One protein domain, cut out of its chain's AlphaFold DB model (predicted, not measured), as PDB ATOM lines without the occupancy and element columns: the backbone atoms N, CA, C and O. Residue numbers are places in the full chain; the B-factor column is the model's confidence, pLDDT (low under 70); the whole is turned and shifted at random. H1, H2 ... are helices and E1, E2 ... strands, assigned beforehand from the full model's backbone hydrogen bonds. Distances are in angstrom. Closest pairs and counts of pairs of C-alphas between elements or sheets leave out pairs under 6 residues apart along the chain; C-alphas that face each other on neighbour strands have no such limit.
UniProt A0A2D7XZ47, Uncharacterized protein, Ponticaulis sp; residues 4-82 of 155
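This is residues 4 to 82 of the 155 residues of an uncharacterized protein of Ponticaulis sp (UniProt A0A2D7XZ47). A strongly twisted three-stranded sheet curls round helix H1, making two layers; short H2 lies beside E3. Along 79 printed residues come E1, E2, H1, E3, H2, mixed in class, the antiparallel sheet running E2, E1, E3. It is compact, with a radius of gyration of the C-alphas of 11.6 A, and spans 33 by 29 by 19 A.

E1, residues 4 to 10, 19.5 A long, starts at C-alpha 4 (224.371, 107.731, 273.459). E2, residues 14 to 21, is 22.8 A long; H1, residues 25 to 38, 19.9 A; E3, residues 52 to 58, 17.7 A. H2, residues 77 to 81, ends at C-alpha 81 (249.498, 107.496, 274.556).

Within hydrogen-bond range are N 6 and O 18, 2.9 A, in the antiparallel hairpin E1 and E2, and N 7 and O 55, 2.9 A, between antiparallel E1 and E3. H1 is on the sheet; its closest C-alphas to E2 are Ala 32 and Gln 18, 5.5 A. E2, H1, E3 form a split strand-helix-strand unit, E1 between its strands, with a right-handed crossover. H2 is apart from H1. Both helices have every O i to N i+4 pair within range.

The printed part has no cut. Links H1 to E3 and E3 to H2 are long. Residues 40 to 49 are among those with pLDDT under 70.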
ATOM      1  N   TRP A   4     223.221 108.027 272.616       94.00
ATOM      2  CA  TRP A   4     224.371 107.731 273.459       94.00
ATOM      3  C   TRP A   4     224.742 108.960 274.272       94.00
ATOM      4  O   TRP A   4     224.598 110.084 273.793       94.00
ATOM      5  N   THR A   5     225.225 108.728 275.486       94.25
ATOM      6  CA  THR A   5     225.848 109.743 276.332       94.25
ATOM      7  C   THR A   5     227.318 109.378 276.467       94.25
ATOM      8  O   THR A   5     227.636 108.287 276.935       94.25
ATOM      9  N   VAL A   6     228.204 110.268 276.030       92.31
ATOM     10  CA  VAL A   6     229.651 110.040 275.965       92.31
ATOM     11  C   VAL A   6     230.353 111.138 276.747       92.31
ATOM     12  O   VAL A   6     230.044 112.311 276.562       92.31
ATOM     13  N   GLU A   7     231.286 110.775 277.618       92.38
ATOM     14  CA  GLU A   7     232.187 111.729 278.260       92.38
ATOM     15  C   GLU A   7     233.489 111.782 277.468       92.38
ATOM     16  O   GLU A   7     234.200 110.783 277.345       92.38
ATOM     17  N   CYS A   8     233.762 112.953 276.906       90.19
ATOM     18  CA  CYS A   8     235.014 113.280 276.253       90.19
ATOM     19  C   CYS A   8     235.908 114.056 277.214       90.19
ATOM     20  O   CYS A   8     235.408 114.813 278.046       90.19
ATOM     21  N   SER A   9     237.218 113.914 277.062       87.69
ATOM     22  CA  SER A   9     238.220 114.618 277.853       87.69
ATOM     23  C   SER A   9     239.484 114.902 277.046       87.69
ATOM     24  O   SER A   9     239.657 114.449 275.911       87.69
ATOM     25  N   CYS A  10     240.347 115.744 277.610       81.06
ATOM     26  CA  CYS A  10     241.664 116.061 277.067       81.06
ATOM     27  C   CYS A  10     242.682 116.215 278.210       81.06
ATOM     28  O   CYS A  10     242.308 116.338 279.379       81.06
ATOM     29  N   ALA A  11     243.978 116.278 277.874       66.69
ATOM     30  CA  ALA A  11     245.095 116.285 278.837       66.69
ATOM     31  C   ALA A  11     245.104 117.415 279.913       66.69
ATOM     32  O   ALA A  11     246.027 117.476 280.721       66.69
ATOM     33  N   ALA A  12     244.113 118.317 279.948       64.56
ATOM     34  CA  ALA A  12     243.926 119.354 280.973       64.56
ATOM     35  C   ALA A  12     242.917 118.954 282.065       64.56
ATOM     36  O   ALA A  12     242.530 119.805 282.865       64.56
ATOM     37  N   TYR A  13     242.486 117.686 282.118       65.62
ATOM     38  CA  TYR A  13     241.451 117.205 283.050       65.62
ATOM     39  C   TYR A  13     240.127 117.974 282.927       65.62
ATOM     40  O   TYR A  13     239.405 118.174 283.906       65.62
ATOM     41  N   VAL A  14     239.814 118.432 281.716       74.75
ATOM     42  CA  VAL A  14     238.514 119.013 281.385       74.75
ATOM     43  C   VAL A  14     237.684 117.905 280.749       74.75
ATOM     44  O   VAL A  14     238.184 117.212 279.865       74.75
ATOM     45  N   ALA A  15     236.446 117.734 281.214       83.81
ATOM     46  CA  ALA A  15     235.512 116.716 280.739       83.81
ATOM     47  C   ALA A  15     234.241 117.371 280.184       83.81
ATOM     48  O   ALA A  15     233.764 118.372 280.726       83.81
ATOM     49  N   SER A  16     233.712 116.837 279.086       87.81
ATOM     50  CA  SER A  16     232.481 117.303 278.452       87.81
ATOM     51  C   SER A  16     231.640 116.120 278.059       87.81
ATOM     52  O   SER A  16     232.088 115.187 277.397       87.81
ATOM     53  N   THR A  17     230.390 116.173 278.493       91.12
ATOM     54  CA  THR A  17     229.415 115.144 278.194       91.12
ATOM     55  C   THR A  17     228.643 115.528 276.944       91.12
ATOM     56  O   THR A  17     227.963 116.554 276.908       91.12
ATOM     57  N   GLN A  18     228.714 114.673 275.933       92.25
ATOM     58  CA  GLN A  18     228.010 114.818 274.671       92.25
ATOM     59  C   GLN A  18     226.882 113.802 274.578       92.25
ATOM     60  O   GLN A  18     227.036 112.634 274.934       92.25
ATOM     61  N   ILE A  19     225.739 114.258 274.071       94.50
ATOM     62  CA  ILE A  19     224.601 113.404 273.752       94.50
ATOM     63  C   ILE A  19     224.491 113.337 272.232       94.50
ATOM     64  O   ILE A  19     224.264 114.359 271.587       94.50
ATOM     65  N   VAL A  20     224.645 112.142 271.664       94.62
ATOM     66  CA  VAL A  20     224.710 111.930 270.210       94.62
ATOM     67  C   VAL A  20     223.824 110.773 269.766       94.62
ATOM     68  O   VAL A  20     223.531 109.860 270.536       94.62
ATOM     69  N   GLU A  21     223.398 110.789 268.507       95.88
ATOM     70  CA  GLU A  21     222.711 109.661 267.874       95.88
ATOM     71  C   GLU A  21     223.676 108.943 266.932       95.88
ATOM     72  O   GLU A  21     224.273 109.569 266.060       95.88
ATOM     73  N   ALA A  22     223.820 107.628 267.091       94.56
ATOM     74  CA  ALA A  22     224.715 106.814 266.271       94.56
ATOM     75  C   ALA A  22     224.292 105.345 266.308       94.56
ATOM     76  O   ALA A  22     223.724 104.890 267.298       94.56
ATOM     77  N   ASP A  23     224.570 104.586 265.249       93.19
ATOM     78  CA  ASP A  23     224.193 103.168 265.182       93.19
ATOM     79  C   ASP A  23     225.176 102.232 265.903       93.19
ATOM     80  O   ASP A  23     224.773 101.148 266.330       93.19
ATOM     81  N   THR A  24     226.429 102.655 266.091       91.94
ATOM     82  CA  THR A  24     227.474 101.888 266.788       91.94
ATOM     83  C   THR A  24     228.156 102.721 267.873       91.94
ATOM     84  O   THR A  24     228.026 103.945 267.899       91.94
ATOM     85  N   GLU A  25     228.876 102.047 268.769       91.38
ATOM     86  CA  GLU A  25     229.663 102.676 269.837       91.38
ATOM     87  C   GLU A  25     230.794 103.526 269.254       91.38
ATOM     88  O   GLU A  25     230.996 104.660 269.674       91.38
ATOM     89  N   GLU A  26     231.474 103.027 268.220       91.56
ATOM     90  CA  GLU A  26     232.547 103.748 267.534       91.56
ATOM     91  C   GLU A  26     232.033 105.026 266.870       91.56
ATOM     92  O   GLU A  26     232.621 106.090 267.041       91.56
ATOM     93  N   ALA A  27     230.899 104.942 266.166       90.56
ATOM     94  CA  ALA A  27     230.277 106.107 265.546       90.56
ATOM     95  C   ALA A  27     229.777 107.112 266.599       90.56
ATOM     96  O   ALA A  27     229.801 108.319 266.360       90.56
ATOM     97  N   ALA A  28     229.346 106.636 267.775       94.00
ATOM     98  CA  ALA A  28     228.988 107.501 268.893       94.00
ATOM     99  C   ALA A  28     230.216 108.238 269.450       94.00
ATOM    100  O   ALA A  28     230.149 109.449 269.648       94.00
ATOM    101  N   CYS A  29     231.339 107.544 269.661       91.31
ATOM    102  CA  CYS A  29     232.591 108.154 270.112       91.31
ATOM    103  C   CYS A  29     233.131 109.178 269.103       91.31
ATOM    104  O   CYS A  29     233.481 110.289 269.493       91.31
ATOM    105  N   GLU A  30     233.133 108.854 267.808       92.12
ATOM    106  CA  GLU A  30     233.559 109.775 266.747       92.12
ATOM    107  C   GLU A  30     232.690 111.043 266.713       92.12
ATOM    108  O   GLU A  30     233.208 112.163 266.734       92.12
ATOM    109  N   ALA A  31     231.363 110.880 266.739       92.81
ATOM    110  CA  ALA A  31     230.426 112.001 266.760       92.81
ATOM    111  C   ALA A  31     230.561 112.853 268.033       92.81
ATOM    112  O   ALA A  31     230.477 114.080 267.963       92.81
ATOM    113  N   ALA A  32     230.786 112.222 269.189       92.50
ATOM    114  CA  ALA A  32     230.971 112.911 270.460       92.50
ATOM    115  C   ALA A  32     232.268 113.727 270.487       92.50
ATOM    116  O   ALA A  32     232.231 114.894 270.863       92.50
ATOM    117  N   ILE A  33     233.391 113.169 270.021       90.25
ATOM    118  CA  ILE A  33     234.663 113.900 269.913       90.25
ATOM    119  C   ILE A  33     234.514 115.100 268.975       90.25
ATOM    120  O   ILE A  33     234.949 116.204 269.307       90.25
ATOM    121  N   PHE A  34     233.857 114.913 267.826       90.06
ATOM    122  CA  PHE A  34     233.582 116.006 266.895       90.06
ATOM    123  C   PHE A  34     232.737 117.114 267.545       90.06
ATOM    124  O   PHE A  34     233.071 118.294 267.430       90.06
ATOM    125  N   ALA A  35     231.665 116.744 268.252       89.62
ATOM    126  CA  ALA A  35     230.786 117.688 268.937       89.62
ATOM    127  C   ALA A  35     231.500 118.428 270.076       89.62
ATOM    128  O   ALA A  35     231.371 119.648 270.177       89.62
ATOM    129  N   ALA A  36     232.292 117.715 270.882       87.31
ATOM    130  CA  ALA A  36     233.100 118.296 271.944       87.31
ATOM    131  C   ALA A  36     234.073 119.329 271.361       87.31
ATOM    132  O   ALA A  36     234.019 120.494 271.738       87.31
ATOM    133  N   ASN A  37     234.860 118.964 270.345       84.31
ATOM    134  CA  ASN A  37     235.818 119.868 269.694       84.31
ATOM    135  C   ASN A  37     235.179 121.114 269.055       84.31
ATOM    136  O   ASN A  37     235.856 122.125 268.876       84.31
ATOM    137  N   ALA A  38     233.895 121.057 268.694       83.25
ATOM    138  CA  ALA A  38     233.157 122.195 268.153       83.25
ATOM    139  C   ALA A  38     232.539 123.102 269.236       83.25
ATOM    140  O   ALA A  38     232.070 124.201 268.917       83.25
ATOM    141  N   ALA A  39     232.494 122.664 270.496       80.19
ATOM    142  CA  ALA A  39     231.845 123.391 271.574       80.19
ATOM    143  C   ALA A  39     232.725 124.557 272.068       80.19
ATOM    144  O   ALA A  39     233.910 124.416 272.351       80.19
ATOM    145  N   MET A  40     232.147 125.756 272.158       67.62
ATOM    146  CA  MET A  40     232.897 126.976 272.496       67.62
ATOM    147  C   MET A  40     233.417 127.012 273.940       67.62
ATOM    148  O   MET A  40     234.356 127.746 274.237       67.62
ATOM    149  N   ASP A  41     232.780 126.267 274.837       68.88
ATOM    150  CA  ASP A  41     233.182 126.069 276.230       68.88
ATOM    151  C   ASP A  41     234.237 124.959 276.395       68.88
ATOM    152  O   ASP A  41     234.761 124.774 277.492       68.88
ATOM    153  N   TRP A  42     234.587 124.272 275.301       66.81
ATOM    154  CA  TRP A  42     235.510 123.138 275.232       66.81
ATOM    155  C   TRP A  42     236.917 123.497 274.736       66.81
ATOM    156  O   TRP A  42     237.713 122.612 274.443       66.81
ATOM    157  N   THR A  43     237.272 124.780 274.655       57.69
ATOM    158  CA  THR A  43     238.607 125.208 274.204       57.69
ATOM    159  C   THR A  43     239.442 125.674 275.403       57.69
ATOM    160  O   THR A  43     239.326 126.840 275.797       57.69
ATOM    161  N   PRO A  44     240.287 124.827 276.031       54.53
ATOM    162  CA  PRO A  44     241.176 125.300 277.080       54.53
ATOM    163  C   PRO A  44     242.214 126.245 276.466       54.53
ATOM    164  O   PRO A  44     242.753 125.985 275.393       54.53
ATOM    165  N   LEU A  45     242.504 127.343 277.167       53.22
ATOM    166  CA  LEU A  45     243.411 128.409 276.714       53.22
ATOM    167  C   LEU A  45     244.829 127.923 276.353       53.22
ATOM    168  O   LEU A  45     245.485 128.578 275.549       53.22
ATOM    169  N   ASP A  46     245.267 126.790 276.914       53.00
ATOM    170  CA  ASP A  46     246.631 126.256 276.786       53.00
ATOM    171  C   ASP A  46     246.722 124.888 276.069       53.00
ATOM    172  O   ASP A  46     247.787 124.268 276.090       53.00
ATOM    173  N   HIS A  47     245.656 124.370 275.436       53.69
ATOM    174  CA  HIS A  47     245.636 122.945 275.056       53.69
ATOM    175  C   HIS A  47     246.049 122.591 273.625       53.69
ATOM    176  O   HIS A  47     245.462 123.046 272.647       53.69
ATOM    177  N   THR A  48     247.023 121.679 273.550       52.00
ATOM    178  CA  THR A  48     247.614 121.037 272.362       52.00
ATOM    179  C   THR A  48     247.501 119.502 272.409       52.00
ATOM    180  O   THR A  48     248.308 118.808 271.794       52.00
ATOM    181  N   GLY A  49     246.553 118.951 273.178       62.06
ATOM    182  CA  GLY A  49     246.351 117.501 273.315       62.06
ATOM    183  C   GLY A  49     245.072 117.007 272.640       62.06
ATOM    184  O   GLY A  49     244.055 117.698 272.694       62.06
ATOM    185  N   ASP A  50     245.126 115.808 272.056       80.62
ATOM    186  CA  ASP A  50     243.993 115.181 271.367       80.62
ATOM    187  C   ASP A  50     242.849 114.821 272.331       80.62
ATOM    188  O   ASP A  50     243.060 114.345 273.453       80.62
ATOM    189  N   THR A  51     241.616 115.044 271.875       86.56
ATOM    190  CA  THR A  51     240.389 114.676 272.595       86.56
ATOM    191  C   THR A  51     240.161 113.167 272.518       86.56
ATOM    192  O   THR A  51     240.234 112.577 271.442       86.56
ATOM    193  N   HIS A  52     239.827 112.556 273.651       89.19
ATOM    194  CA  HIS A  52     239.468 111.141 273.772       89.19
ATOM    195  C   HIS A  52     238.150 110.968 274.530       89.19
ATOM    196  O   HIS A  52     237.575 111.932 275.031       89.19
ATOM    197  N   CYS A  53     237.656 109.734 274.587       89.69
ATOM    198  CA  CYS A  53     236.503 109.318 275.372       89.69
ATOM    199  C   CYS A  53     236.965 108.591 276.641       89.69
ATOM    200  O   CYS A  53     237.723 107.624 276.561       89.69
ATOM    201  N   ASP A  54     236.444 109.007 277.793       89.50
ATOM    202  CA  ASP A  54     236.669 108.332 279.078       89.50
ATOM    203  C   ASP A  54     235.552 107.349 279.414       89.50
ATOM    204  O   ASP A  54     235.785 106.306 280.028       89.50
ATOM    205  N   ALA A  55     234.326 107.661 278.985       91.56
ATOM    206  CA  ALA A  55     233.162 106.856 279.305       91.56
ATOM    207  C   ALA A  55     232.065 106.973 278.232       91.56
ATOM    208  O   ALA A  55     231.947 107.988 277.544       91.56
ATOM    209  N   ILE A  56     231.248 105.931 278.091       92.88
ATOM    210  CA  ILE A  56     230.119 105.865 277.159       92.88
ATOM    211  C   ILE A  56     228.986 105.059 277.792       92.88
ATOM    212  O   ILE A  56     229.232 104.034 278.414       92.88
ATOM    213  N   ALA A  57     227.745 105.499 277.590       93.50
ATOM    214  CA  ALA A  57     226.537 104.783 277.987       93.50
ATOM    215  C   ALA A  57     225.424 104.969 276.946       93.50
ATOM    216  O   ALA A  57     225.387 105.960 276.207       93.50
ATOM    217  N   ARG A  58     224.473 104.029 276.883       91.19
ATOM    218  CA  ARG A  58     223.344 104.128 275.943       91.19
ATOM    219  C   ARG A  58     222.160 104.872 276.570       91.19
ATOM    220  O   ARG A  58     221.553 104.406 277.528       91.19
ATOM    221  N   GLY A  59     221.738 105.968 275.947       87.50
ATOM    222  CA  GLY A  59     220.581 106.778 276.338       87.50
ATOM    223  C   GLY A  59     220.946 108.079 277.059       87.50
ATOM    224  O   GLY A  59     222.045 108.234 277.574       87.50
ATOM    225  N   VAL A  60     219.998 109.018 277.097       78.88
ATOM    226  CA  VAL A  60     220.197 110.442 277.461       78.88
ATOM    227  C   VAL A  60     220.195 110.769 278.961       78.88
ATOM    228  O   VAL A  60     220.462 111.903 279.348       78.88
ATOM    229  N   HIS A  61     219.833 109.812 279.816       71.44
ATOM    230  CA  HIS A  61     219.699 110.014 281.271       71.44
ATOM    231  C   HIS A  61     220.639 109.135 282.091       71.44
ATOM    232  O   HIS A  61     220.532 109.082 283.316       71.44
ATOM    233  N   LYS A  62     221.540 108.429 281.413       67.38
ATOM    234  CA  LYS A  62     222.605 107.685 282.061       67.38
ATOM    235  C   LYS A  62     223.825 108.574 282.196       67.38
ATOM    236  O   LYS A  62     224.124 109.361 281.303       67.38
ATOM    237  N   THR A  63     224.533 108.440 283.309       81.00
ATOM    238  CA  THR A  63     225.907 108.937 283.384       81.00
ATOM    239  C   THR A  63     226.733 108.186 282.344       81.00
ATOM    240  O   THR A  63     226.533 106.985 282.202       81.00
ATOM    241  N   ALA A  64     227.677 108.835 281.658       77.12
ATOM    242  CA  ALA A  64     228.574 108.132 280.733       77.12
ATOM    243  C   ALA A  64     229.356 106.996 281.429       77.12
ATOM    244  O   ALA A  64     229.729 106.020 280.797       77.12
ATOM    245  N   TRP A  65     229.531 107.105 282.750       84.56
ATOM    246  CA  TRP A  65     230.127 106.104 283.637       84.56
ATOM    247  C   TRP A  65     229.199 104.949 284.037       84.56
ATOM    248  O   TRP A  65     229.601 104.091 284.821       84.56
ATOM    249  N   ASP A  66     227.955 104.922 283.554       82.25
ATOM    250  CA  ASP A  66     227.123 103.728 283.694       82.25
ATOM    251  C   ASP A  66     227.774 102.636 282.827       82.25
ATOM    252  O   ASP A  66     227.933 102.787 281.619       82.25
ATOM    253  N   HIS A  67     228.292 101.583 283.467       67.81
ATOM    254  CA  HIS A  67     229.204 100.609 282.848       67.81
ATOM    255  C   HIS A  67     228.491  99.598 281.930       67.81
ATOM    256  O   HIS A  67     228.895  98.439 281.831       67.81
ATOM    257  N   ASP A  68     227.399  99.997 281.280       71.69
ATOM    258  CA  ASP A  68     226.657  99.145 280.354       71.69
ATOM    259  C   ASP A  68     227.404  98.873 279.043       71.69
ATOM    260  O   ASP A  68     227.102  97.885 278.372       71.69
ATOM    261  N   VAL A  69     228.394  99.701 278.707       77.69
ATOM    262  CA  VAL A  69     229.254  99.583 277.521       77.69
ATOM    263  C   VAL A  69     230.659 100.105 277.838       77.69
ATOM    264  O   VAL A  69     230.841 100.947 278.714       77.69
ATOM    265  N   GLY A  70     231.673  99.558 277.166       82.88
ATOM    266  CA  GLY A  70     233.064  99.994 277.317       82.88
ATOM    267  C   GLY A  70     233.455 100.976 276.217       82.88
ATOM    268  O   GLY A  70     232.976 100.857 275.095       82.88
ATOM    269  N   VAL A  71     234.356 101.917 276.513       87.62
ATOM    270  CA  VAL A  71     234.928 102.786 275.473       87.62
ATOM    271  C   VAL A  71     235.750 101.930 274.504       87.62
ATOM    272  O   VAL A  71     236.654 101.213 274.955       87.62
ATOM    273  N   PRO A  72     235.495 101.987 273.184       88.31
ATOM    274  CA  PRO A  72     236.327 101.276 272.228       88.31
ATOM    275  C   PRO A  72     237.762 101.810 272.280       88.31
ATOM    276  O   PRO A  72     237.988 103.019 272.272       88.31
ATOM    277  N   TYR A  73     238.742 100.900 272.304       82.81
ATOM    278  CA  TYR A  73     240.150 101.226 272.570       82.81
ATOM    279  C   TYR A  73     240.677 102.397 271.731       82.81
ATOM    280  O   TYR A  73     241.337 103.272 272.280       82.81
ATOM    281  N   ALA A  74     240.333 102.453 270.440       81.50
ATOM    282  CA  ALA A  74     240.775 103.491 269.504       81.50
ATOM    283  C   ALA A  74     240.425 104.932 269.931       81.50
ATOM    284  O   ALA A  74     241.083 105.862 269.481       81.50
ATOM    285  N   PHE A  75     239.426 105.109 270.798       87.25
ATOM    286  CA  PHE A  75     238.983 106.413 271.294       87.25
ATOM    287  C   PHE A  75     239.426 106.686 272.733       87.25
ATOM    288  O   PHE A  75     239.054 107.710 273.287       87.25
ATOM    289  N   SER A  76     240.181 105.781 273.360       86.38
ATOM    290  CA  SER A  76     240.638 105.927 274.745       86.38
ATOM    291  C   SER A  76     241.914 106.768 274.852       86.38
ATOM    292  O   SER A  76     242.741 106.779 273.937       86.38
ATOM    293  N   GLU A  77     242.139 107.383 276.017       83.62
ATOM    294  CA  GLU A  77     243.410 108.045 276.357       83.62
ATOM    295  C   GLU A  77     244.617 107.110 276.143       83.62
ATOM    296  O   GLU A  77     245.670 107.491 275.629       83.62
ATOM    297  N   GLN A  78     244.444 105.834 276.496       79.69
ATOM    298  CA  GLN A  78     245.483 104.817 276.371       79.69
ATOM    299  C   GLN A  78     245.901 104.596 274.921       79.69
ATOM    300  O   GLN A  78     247.083 104.379 274.683       79.69
ATOM    301  N   ALA A  79     244.985 104.684 273.953       75.38
ATOM    302  CA  ALA A  79     245.352 104.591 272.543       75.38
ATOM    303  C   ALA A  79     246.104 105.833 272.047       75.38
ATOM    304  O   ALA A  79     247.021 105.680 271.244       75.38
ATOM    305  N   LEU A  80     245.785 107.028 272.556       70.44
ATOM    306  CA  LEU A  80     246.525 108.256 272.232       70.44
ATOM    307  C   LEU A  80     247.962 108.233 272.773       70.44
ATOM    308  O   LEU A  80     248.877 108.777 272.156       70.44
ATOM    309  N   HIS A  81     248.180 107.590 273.922       68.44
ATOM    310  CA  HIS A  81     249.498 107.496 274.556       68.44
ATOM    311  C   HIS A  81     250.232 106.176 274.305       68.44
ATOM    312  O   HIS A  81     251.406 106.043 274.669       68.44
ATOM    313  N   ALA A  82     249.585 105.198 273.673       62.97
ATOM    314  CA  ALA A  82     250.236 103.965 273.281       62.97
ATOM    315  C   ALA A  82     251.257 104.271 272.184       62.97
ATOM    316  O   ALA A  82     250.909 104.567 271.040       62.97
TER     317      ALA A  82